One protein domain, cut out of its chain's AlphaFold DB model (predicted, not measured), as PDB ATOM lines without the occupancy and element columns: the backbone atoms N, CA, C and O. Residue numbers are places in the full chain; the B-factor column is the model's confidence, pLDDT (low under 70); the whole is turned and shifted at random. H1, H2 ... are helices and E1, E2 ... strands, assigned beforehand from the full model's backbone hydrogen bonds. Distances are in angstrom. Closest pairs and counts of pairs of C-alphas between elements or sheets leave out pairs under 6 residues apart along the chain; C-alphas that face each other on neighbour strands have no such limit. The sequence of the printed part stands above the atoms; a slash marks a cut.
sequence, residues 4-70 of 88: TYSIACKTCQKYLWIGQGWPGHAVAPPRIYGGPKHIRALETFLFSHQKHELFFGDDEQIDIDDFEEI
ATOM      1  N   THR A   4     -37.367 -53.467  37.991       78.50
ATOM      2  CA  THR A   4     -38.145 -52.295  38.419       78.50
ATOM      3  C   THR A   4     -38.756 -52.578  39.774       78.50
ATOM      4  O   THR A   4     -39.253 -53.665  40.017       78.50
ATOM      5  N   TYR A   5     -38.683 -51.607  40.679       84.25
ATOM      6  CA  TYR A   5     -39.138 -51.765  42.057       84.25
ATOM      7  C   TYR A   5     -40.419 -50.981  42.257       84.25
ATOM      8  O   TYR A   5     -40.480 -49.799  41.903       84.25
ATOM      9  N   SER A   6     -41.406 -51.620  42.866       87.38
ATOM     10  CA  SER A   6     -42.707 -51.037  43.151       87.38
ATOM     11  C   SER A   6     -43.085 -51.203  44.619       87.38
ATOM     12  O   SER A   6     -42.569 -52.051  45.356       87.38
ATOM     13  N   ILE A   7     -44.003 -50.347  45.046       89.75
ATOM     14  CA  ILE A   7     -44.773 -50.527  46.266       89.75
ATOM     15  C   ILE A   7     -46.238 -50.702  45.875       89.75
ATOM     16  O   ILE A   7     -46.779 -49.902  45.116       89.75
ATOM     17  N   ALA A   8     -46.881 -51.741  46.389       90.88
ATOM     18  CA  ALA A   8     -48.279 -52.043  46.130       90.88
ATOM     19  C   ALA A   8     -49.077 -52.047  47.433       90.88
ATOM     20  O   ALA A   8     -48.588 -52.459  48.485       90.88
ATOM     21  N   CYS A   9     -50.329 -51.612  47.369       91.50
ATOM     22  CA  CYS A   9     -51.285 -51.718  48.455       91.50
ATOM     23  C   CYS A   9     -52.355 -52.740  48.089       91.50
ATOM     24  O   CYS A   9     -53.189 -52.487  47.221       91.50
ATOM     25  N   LYS A  10     -52.389 -53.871  48.796       87.75
ATOM     26  CA  LYS A  10     -53.362 -54.943  48.530       87.75
ATOM     27  C   LYS A  10     -54.777 -54.580  48.958       87.75
ATOM     28  O   LYS A  10     -55.740 -55.053  48.368       87.75
ATOM     29  N   THR A  11     -54.915 -53.709  49.952       87.81
ATOM     30  CA  THR A  11     -56.227 -53.216  50.390       87.81
ATOM     31  C   THR A  11     -56.886 -52.348  49.320       87.81
ATOM     32  O   THR A  11     -58.084 -52.474  49.091       87.81
ATOM     33  N   CYS A  12     -56.110 -51.487  48.659       89.88
ATOM     34  CA  CYS A  12     -56.622 -50.572  47.639       89.88
ATOM     35  C   CYS A  12     -56.472 -51.096  46.212       89.88
ATOM     36  O   CYS A  12     -57.044 -50.488  45.316       89.88
ATOM     37  N   GLN A  13     -55.725 -52.189  46.013       90.44
ATOM     38  CA  GLN A  13     -55.361 -52.723  44.697       90.44
ATOM     39  C   GLN A  13     -54.698 -51.651  43.816       90.44
ATOM     40  O   GLN A  13     -55.026 -51.502  42.647       90.44
ATOM     41  N   LYS A  14     -53.779 -50.867  44.399       89.75
ATOM     42  CA  LYS A  14     -53.003 -49.837  43.685       89.75
ATOM     43  C   LYS A  14     -51.510 -50.054  43.866       89.75
ATOM     44  O   LYS A  14     -51.102 -50.520  44.934       89.75
ATOM     45  N   TYR A  15     -50.700 -49.652  42.896       90.06
ATOM     46  CA  TYR A  15     -49.244 -49.692  43.018       90.06
ATOM     47  C   TYR A  15     -48.564 -48.433  42.474       90.06
ATOM     48  O   TYR A  15     -49.150 -47.655  41.727       90.06
ATOM     49  N   LEU A  16     -47.318 -48.222  42.894       88.94
ATOM     50  CA  LEU A  16     -46.471 -47.108  42.483       88.94
ATOM     51  C   LEU A  16     -45.053 -47.614  42.200       88.94
ATOM     52  O   LEU A  16     -44.454 -48.299  43.035       88.94
ATOM     53  N   TRP A  17     -44.482 -47.228  41.060       87.56
ATOM     54  CA  TRP A  17     -43.069 -47.460  40.766       87.56
ATOM     55  C   TRP A  17     -42.176 -46.527  41.588       87.56
ATOM     56  O   TRP A  17     -42.321 -45.307  41.558       87.56
ATOM     57  N   ILE A  18     -41.206 -47.098  42.301       86.69
ATOM     58  CA  ILE A  18     -40.316 -46.356  43.206       86.69
ATOM     59  C   ILE A  18     -38.862 -46.344  42.744       86.69
ATOM     60  O   ILE A  18     -38.081 -45.529  43.234       86.69
ATOM     61  N   GLY A  19     -38.471 -47.195  41.793       84.12
ATOM     62  CA  GLY A  19     -37.123 -47.138  41.243       84.12
ATOM     63  C   GLY A  19     -36.808 -48.188  40.192       84.12
ATOM     64  O   GLY A  19     -37.606 -49.073  39.894       84.12
ATOM     65  N   GLN A  20     -35.588 -48.100  39.662       79.44
ATOM     66  CA  GLN A  20     -35.079 -49.008  38.641       79.44
ATOM     67  C   GLN A  20     -33.657 -49.481  38.978       79.44
ATOM     68  O   GLN A  20     -32.768 -48.707  39.350       79.44
ATOM     69  N   GLY A  21     -33.440 -50.783  38.843       69.81
ATOM     70  CA  GLY A  21     -32.145 -51.442  38.835       69.81
ATOM     71  C   GLY A  21     -31.515 -51.399  37.444       69.81
ATOM     72  O   GLY A  21     -32.185 -51.565  36.424       69.81
ATOM     73  N   TRP A  22     -30.203 -51.186  37.387       65.06
ATOM     74  CA  TRP A  22     -29.488 -51.112  36.116       65.06
ATOM     75  C   TRP A  22     -29.206 -52.494  35.516       65.06
ATOM     76  O   TRP A  22     -28.707 -53.383  36.214       65.06
ATOM     77  N   PRO A  23     -29.447 -52.677  34.205       59.38
ATOM     78  CA  PRO A  23     -29.083 -53.910  33.530       59.38
ATOM     79  C   PRO A  23     -27.556 -54.086  33.565       59.38
ATOM     80  O   PRO A  23     -26.806 -53.185  33.205       59.38
ATOM     81  N   GLY A  24     -27.094 -55.254  34.021       58.28
ATOM     82  CA  GLY A  24     -25.665 -55.595  34.089       58.28
ATOM     83  C   GLY A  24     -24.960 -55.224  35.398       58.28
ATOM     84  O   GLY A  24     -23.806 -55.602  35.584       58.28
ATOM     85  N   HIS A  25     -25.644 -54.566  36.337       53.56
ATOM     86  CA  HIS A  25     -25.091 -54.235  37.650       53.56
ATOM     87  C   HIS A  25     -25.819 -54.995  38.762       53.56
ATOM     88  O   HIS A  25     -26.630 -54.429  39.486       53.56
ATOM     89  N   ALA A  26     -25.484 -56.277  38.939       54.38
ATOM     90  CA  ALA A  26     -26.055 -57.131  39.991       54.38
ATOM     91  C   ALA A  26     -25.777 -56.638  41.432       54.38
ATOM     92  O   ALA A  26     -26.357 -57.155  42.379       54.38
ATOM     93  N   VAL A  27     -24.876 -55.663  41.598       54.81
ATOM     94  CA  VAL A  27     -24.374 -55.190  42.902       54.81
ATOM     95  C   VAL A  27     -24.605 -53.686  43.110       54.81
ATOM     96  O   VAL A  27     -24.300 -53.160  44.177       54.81
ATOM     97  N   ALA A  28     -25.121 -52.960  42.108       56.28
ATOM     98  CA  ALA A  28     -25.423 -51.544  42.302       56.28
ATOM     99  C   ALA A  28     -26.745 -51.411  43.074       56.28
ATOM    100  O   ALA A  28     -27.720 -52.071  42.704       56.28
ATOM    101  N   PRO A  29     -26.806 -50.567  44.121       58.31
ATOM    102  CA  PRO A  29     -28.057 -50.320  44.815       58.31
ATOM    103  C   PRO A  29     -29.075 -49.746  43.820       58.31
ATOM    104  O   PRO A  29     -28.702 -48.919  42.975       58.31
ATOM    105  N   PRO A  30     -30.342 -50.184  43.882       63.94
ATOM    106  CA  PRO A  30     -31.370 -49.678  42.990       63.94
ATOM    107  C   PRO A  30     -31.484 -48.160  43.120       63.94
ATOM    108  O   PRO A  30     -31.422 -47.608  44.222       63.94
ATOM    109  N   ARG A  31     -31.635 -47.470  41.984       67.69
ATOM    110  CA  ARG A  31     -31.883 -46.031  42.008       67.69
ATOM    111  C   ARG A  31     -33.361 -45.824  42.272       67.69
ATOM    112  O   ARG A  31     -34.183 -46.011  41.378       67.69
ATOM    113  N   ILE A  32     -33.667 -45.435  43.504       74.06
ATOM    114  CA  ILE A  32     -34.966 -44.863  43.840       74.06
ATOM    115  C   ILE A  32     -35.121 -43.576  43.030       74.06
ATOM    116  O   ILE A  32     -34.161 -42.807  42.891       74.06
ATOM    117  N   TYR A  33     -36.308 -43.340  42.482       78.62
ATOM    118  CA  TYR A  33     -36.601 -42.089  41.800       78.62
ATOM    119  C   TYR A  33     -36.507 -40.926  42.797       78.62
ATOM    120  O   TYR A  33     -37.397 -40.688  43.607       78.62
ATOM    121  N   GLY A  34     -35.387 -40.203  42.760       71.75
ATOM    122  CA  GLY A  34     -35.082 -39.122  43.704       71.75
ATOM    123  C   GLY A  34     -35.645 -37.754  43.312       71.75
ATOM    124  O   GLY A  34     -35.334 -36.758  43.960       71.75
ATOM    125  N   GLY A  35     -36.422 -37.668  42.229       80.75
ATOM    126  CA  GLY A  35     -37.038 -36.411  41.808       80.75
ATOM    127  C   GLY A  35     -38.095 -35.950  42.824       80.75
ATOM    128  O   GLY A  35     -38.863 -36.791  43.290       80.75
ATOM    129  N   PRO A  36     -38.216 -34.640  43.128       80.12
ATOM    130  CA  PRO A  36     -39.187 -34.134  44.107       80.12
ATOM    131  C   PRO A  36     -40.625 -34.621  43.878       80.12
ATOM    132  O   PRO A  36     -41.344 -34.889  44.834       80.12
ATOM    133  N   LYS A  37     -41.038 -34.789  42.615       77.81
ATOM    134  CA  LYS A  37     -42.356 -35.335  42.255       77.81
ATOM    135  C   LYS A  37     -42.534 -36.795  42.665       77.81
ATOM    136  O   LYS A  37     -43.559 -37.140  43.233       77.81
ATOM    137  N   HIS A  38     -41.535 -37.632  42.402       82.31
ATOM    138  CA  HIS A  38     -41.580 -39.054  42.733       82.31
ATOM    139  C   HIS A  38     -41.568 -39.255  44.248       82.31
ATOM    140  O   HIS A  38     -42.335 -40.056  44.770       82.31
ATOM    141  N   ILE A  39     -40.765 -38.455  44.958       84.81
ATOM    142  CA  ILE A  39     -40.774 -38.420  46.422       84.81
ATOM    143  C   ILE A  39     -42.157 -38.001  46.929       84.81
ATOM    144  O   ILE A  39     -42.717 -38.685  47.774       84.81
ATOM    145  N   ARG A  40     -42.760 -36.945  46.367       85.50
ATOM    146  CA  ARG A  40     -44.107 -36.496  46.751       85.50
ATOM    147  C   ARG A  40     -45.192 -37.533  46.449       85.50
ATOM    148  O   ARG A  40     -46.097 -37.707  47.262       85.50
ATOM    149  N   ALA A  41     -45.130 -38.205  45.302       86.12
ATOM    150  CA  ALA A  41     -46.052 -39.282  44.946       86.12
ATOM    151  C   ALA A  41     -45.919 -40.449  45.933       86.12
ATOM    152  O   ALA A  41     -46.926 -40.930  46.446       86.12
ATOM    153  N   LEU A  42     -44.686 -40.828  46.283       88.62
ATOM    154  CA  LEU A  42     -44.409 -41.855  47.284       88.62
ATOM    155  C   LEU A  42     -44.906 -41.453  48.676       88.62
ATOM    156  O   LEU A  42     -45.576 -42.242  49.333       88.62
ATOM    157  N   GLU A  43     -44.628 -40.231  49.124       90.06
ATOM    158  CA  GLU A  43     -45.140 -39.712  50.393       90.06
ATOM    159  C   GLU A  43     -46.669 -39.750  50.409       90.06
ATOM    160  O   GLU A  43     -47.255 -40.320  51.325       90.06
ATOM    161  N   THR A  44     -47.315 -39.218  49.371       90.75
ATOM    162  CA  THR A  44     -48.781 -39.206  49.250       90.75
ATOM    163  C   THR A  44     -49.338 -40.625  49.279       90.75
ATOM    164  O   THR A  44     -50.268 -40.900  50.033       90.75
ATOM    165  N   PHE A  45     -48.726 -41.552  48.540       90.94
ATOM    166  CA  PHE A  45     -49.096 -42.960  48.555       90.94
ATOM    167  C   PHE A  45     -49.016 -43.545  49.969       90.94
ATOM    168  O   PHE A  45     -49.991 -44.112  50.457       90.94
ATOM    169  N   LEU A  46     -47.892 -43.362  50.661       91.19
ATOM    170  CA  LEU A  46     -47.692 -43.881  52.015       91.19
ATOM    171  C   LEU A  46     -48.658 -43.255  53.027       91.19
ATOM    172  O   LEU A  46     -49.164 -43.960  53.898       91.19
ATOM    173  N   PHE A  47     -48.942 -41.954  52.910       92.94
ATOM    174  CA  PHE A  47     -49.894 -41.249  53.769       92.94
ATOM    175  C   PHE A  47     -51.338 -41.712  53.539       92.94
ATOM    176  O   PHE A  47     -52.058 -41.963  54.505       92.94
ATOM    177  N   SER A  48     -51.765 -41.873  52.285       91.25
ATOM    178  CA  SER A  48     -53.126 -42.311  51.948       91.25
ATOM    179  C   SER A  48     -53.389 -43.784  52.263       91.25
ATOM    180  O   SER A  48     -54.542 -44.167  52.442       91.25
ATOM    181  N   HIS A  49     -52.340 -44.603  52.362       93.06
ATOM    182  CA  HIS A  49     -52.439 -46.038  52.642       93.06
ATOM    183  C   HIS A  49     -51.914 -46.402  54.039       93.06
ATOM    184  O   HIS A  49     -51.516 -47.541  54.298       93.06
ATOM    185  N   GLN A  50     -51.917 -45.443  54.970       88.38
ATOM    186  CA  GLN A  50     -51.570 -45.716  56.361       88.38
ATOM    187  C   GLN A  50     -52.490 -46.798  56.932       88.38
ATOM    188  O   GLN A  50     -53.712 -46.681  56.879       88.38
ATOM    189  N   LYS A  51     -51.884 -47.824  57.545       92.25
ATOM    190  CA  LYS A  51     -52.548 -49.018  58.111       92.25
ATOM    191  C   LYS A  51     -53.071 -50.030  57.082       92.25
ATOM    192  O   LYS A  51     -53.732 -50.985  57.486       92.25
ATOM    193  N   HIS A  52     -52.788 -49.856  55.795       92.69
ATOM    194  CA  HIS A  52     -53.079 -50.878  54.792       92.69
ATOM    195  C   HIS A  52     -51.943 -51.898  54.687       92.69
ATOM    196  O   HIS A  52     -50.816 -51.646  55.118       92.69
ATOM    197  N   GLU A  53     -52.239 -53.055  54.099       89.44
ATOM    198  CA  GLU A  53     -51.222 -54.060  53.796       89.44
ATOM    199  C   GLU A  53     -50.419 -53.605  52.569       89.44
ATOM    200  O   GLU A  53     -50.947 -53.544  51.450       89.44
ATOM    201  N   LEU A  54     -49.160 -53.225  52.807       89.31
ATOM    202  CA  LEU A  54     -48.227 -52.752  51.789       89.31
ATOM    203  C   LEU A  54     -47.206 -53.839  51.458       89.31
ATOM    204  O   LEU A  54     -46.618 -54.445  52.354       89.31
ATOM    205  N   PHE A  55     -46.966 -54.034  50.167       87.88
ATOM    206  CA  PHE A  55     -46.009 -54.986  49.626       87.88
ATOM    207  C   PHE A  55     -44.941 -54.236  48.844       87.88
ATOM    208  O   PHE A  55     -45.251 -53.361  48.041       87.88
ATOM    209  N   PHE A  56     -43.686 -54.596  49.082       85.44
ATOM    210  CA  PHE A  56     -42.554 -54.128  48.295       85.44
ATOM    211  C   PHE A  56     -42.117 -55.271  47.400       85.44
ATOM    212  O   PHE A  56     -41.854 -56.366  47.898       85.44
ATOM    213  N   GLY A  57     -42.055 -55.016  46.102       76.88
ATOM    214  CA  GLY A  57     -41.709 -56.030  45.120       76.88
ATOM    215  C   GLY A  57     -40.822 -55.472  44.035       76.88
ATOM    216  O   GLY A  57     -40.730 -54.259  43.830       76.88
ATOM    217  N   ASP A  58     -40.148 -56.383  43.359       74.44
ATOM    218  CA  ASP A  58     -39.657 -56.143  42.017       74.44
ATOM    219  C   ASP A  58     -40.689 -56.646  40.991       74.44
ATOM    220  O   ASP A  58     -41.696 -57.267  41.344       74.44
ATOM    221  N   ASP A  59     -40.419 -56.367  39.721       64.88
ATOM    222  CA  ASP A  59     -41.130 -56.857  38.538       64.88
ATOM    223  C   ASP A  59     -41.296 -58.385  38.483       64.88
ATOM    224  O   ASP A  59     -42.109 -58.880  37.708       64.88
ATOM    225  N   GLU A  60     -40.561 -59.141  39.304       58.28
ATOM    226  CA  GLU A  60     -40.627 -60.604  39.366       58.28
ATOM    227  C   GLU A  60     -41.482 -61.124  40.545       58.28
ATOM    228  O   GLU A  60     -41.848 -62.300  40.549       58.28
ATOM    229  N   GLN A  61     -41.792 -60.297  41.555       58.31
ATOM    230  CA  GLN A  61     -42.361 -60.758  42.836       58.31
ATOM    231  C   GLN A  61     -43.804 -60.340  43.108       58.31
ATOM    232  O   GLN A  61     -44.484 -61.013  43.888       58.31
ATOM    233  N   ILE A  62     -44.276 -59.242  42.520       62.47
ATOM    234  CA  ILE A  62     -45.673 -58.825  42.654       62.47
ATOM    235  C   ILE A  62     -46.325 -58.981  41.291       62.47
ATOM    236  O   ILE A  62     -45.882 -58.369  40.323       62.47
ATOM    237  N   ASP A  63     -47.385 -59.786  41.242       66.25
ATOM    238  CA  ASP A  63     -48.297 -59.864  40.101       66.25
ATOM    239  C   ASP A  63     -49.089 -58.544  40.049       66.25
ATOM    240  O   ASP A  63     -50.186 -58.408  40.591       66.25
ATOM    241  N   ILE A  64     -48.421 -57.497  39.559       68.38
ATOM    242  CA  ILE A  64     -48.916 -56.115  39.518       68.38
ATOM    243  C   ILE A  64     -49.994 -55.916  38.450       68.38
ATOM    244  O   ILE A  64     -50.643 -54.875  38.461       68.38
ATOM    245  N   ASP A  65     -50.223 -56.908  37.587       69.81
ATOM    246  CA  ASP A  65     -51.242 -56.880  36.530       69.81
ATOM    247  C   ASP A  65     -52.668 -56.702  37.093       69.81
ATOM    248  O   ASP A  65     -53.543 -56.167  36.411       69.81
ATOM    249  N   ASP A  66     -52.893 -57.088  38.355       74.69
ATOM    250  CA  ASP A  66     -54.170 -56.918  39.064       74.69
ATOM    251  C   ASP A  66     -54.313 -55.555  39.774       74.69
ATOM    252  O   ASP A  66     -55.376 -55.240  40.319       74.69
ATOM    253  N   PHE A  67     -53.258 -54.735  39.805       81.19
ATOM    254  CA  PHE A  67     -53.220 -53.479  40.549       81.19
ATOM    255  C   PHE A  67     -53.298 -52.274  39.604       81.19
ATOM    256  O   PHE A  67     -52.670 -52.227  38.554       81.19
ATOM    257  N   GLU A  68     -54.027 -51.240  40.013       85.62
ATOM    258  CA  GLU A  68     -54.074 -49.966  39.295       85.62
ATOM    259  C   GLU A  68     -52.760 -49.191  39.508       85.62
ATOM    260  O   GLU A  68     -52.387 -48.884  40.649       85.62
ATOM    261  N   GLU A  69     -52.057 -48.867  38.420       85.44
ATOM    262  CA  GLU A  69     -50.860 -48.024  38.476       85.44
ATOM    263  C   GLU A  69     -51.233 -46.587  38.839       85.44
ATOM    264  O   GLU A  69     -52.127 -45.981  38.250       85.44
ATOM    265  N   ILE A  70     -50.510 -46.014  39.795       84.31
ATOM    266  CA  ILE A  70     -50.580 -44.583  40.065       84.31
ATOM    267  C   ILE A  70     -49.611 -43.879  39.128       84.31
ATOM    268  O   ILE A  70     -48.398 -43.875  39.351       84.31
TER     269      ILE A  70
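AT A GLANCE: This is residues 4 to 70 of the 88 residues of an uncharacterized protein of marine sediment metagenome (UniProt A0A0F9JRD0). A small sheet of three antiparallel strands has one helix, H1, slantwise over one face, two layers in all. Residues 23 to 28 of the long loop before H1 stick out, and the tail, residues 59 to 70, folds back to pair with E2 by its residues 68 to 69. The 67 printed residues run E1, E2, H1, E3 along the chain, with sheet order E2, E1, E3. The class is mixed, helices and strands, with under half of the residues in named elements. The whole is compact, with a radius of gyration of the C-alphas of 12.2 A and spans of 35 by 27 by 17 A.

HOW THE PARTS SIT: E1, residues 4 to 9, and E2, residues 14 to 20, form a hairpin, with N 7 and O 16 2.9 A apart, within hydrogen-bond range. E3, residues 54 to 58, is the other antiparallel neighbour of E1, with N 8 and O 55 at 2.8 A. H1, residues 36 to 48, is on the sheet over E2 and E1, at a height over the sheet of 10.0 A and at 33 degrees to E2 on the local plane. The closest C-alphas of E2 and H1 are those of Ile 18 and Leu 42, 7.3 A apart. Every O i to N i+4 pair of H1 is within hydrogen-bond range. E2, H1 and E3 make a split strand-helix-strand unit, two strands running the same way with E1 between them, and its crossover is right-handed.

IN THESE COORDINATES: E1 begins at C-alpha 4 (-38.145, -52.295, 38.419) and is 16.5 A long. E2 is 18.6 A long, H1 18.0 A, and E3 13.4 A, ending at C-alpha 58 (-39.657, -56.143, 42.017).

THE WHOLE: The C-alphas of Gly 24 and Lys 51, the two farthest apart, are 36.6 A apart. The printed part has no cut, and the link E2 to H1 is long. Residues 21 to 31 and 59 to 65 have pLDDT under 70.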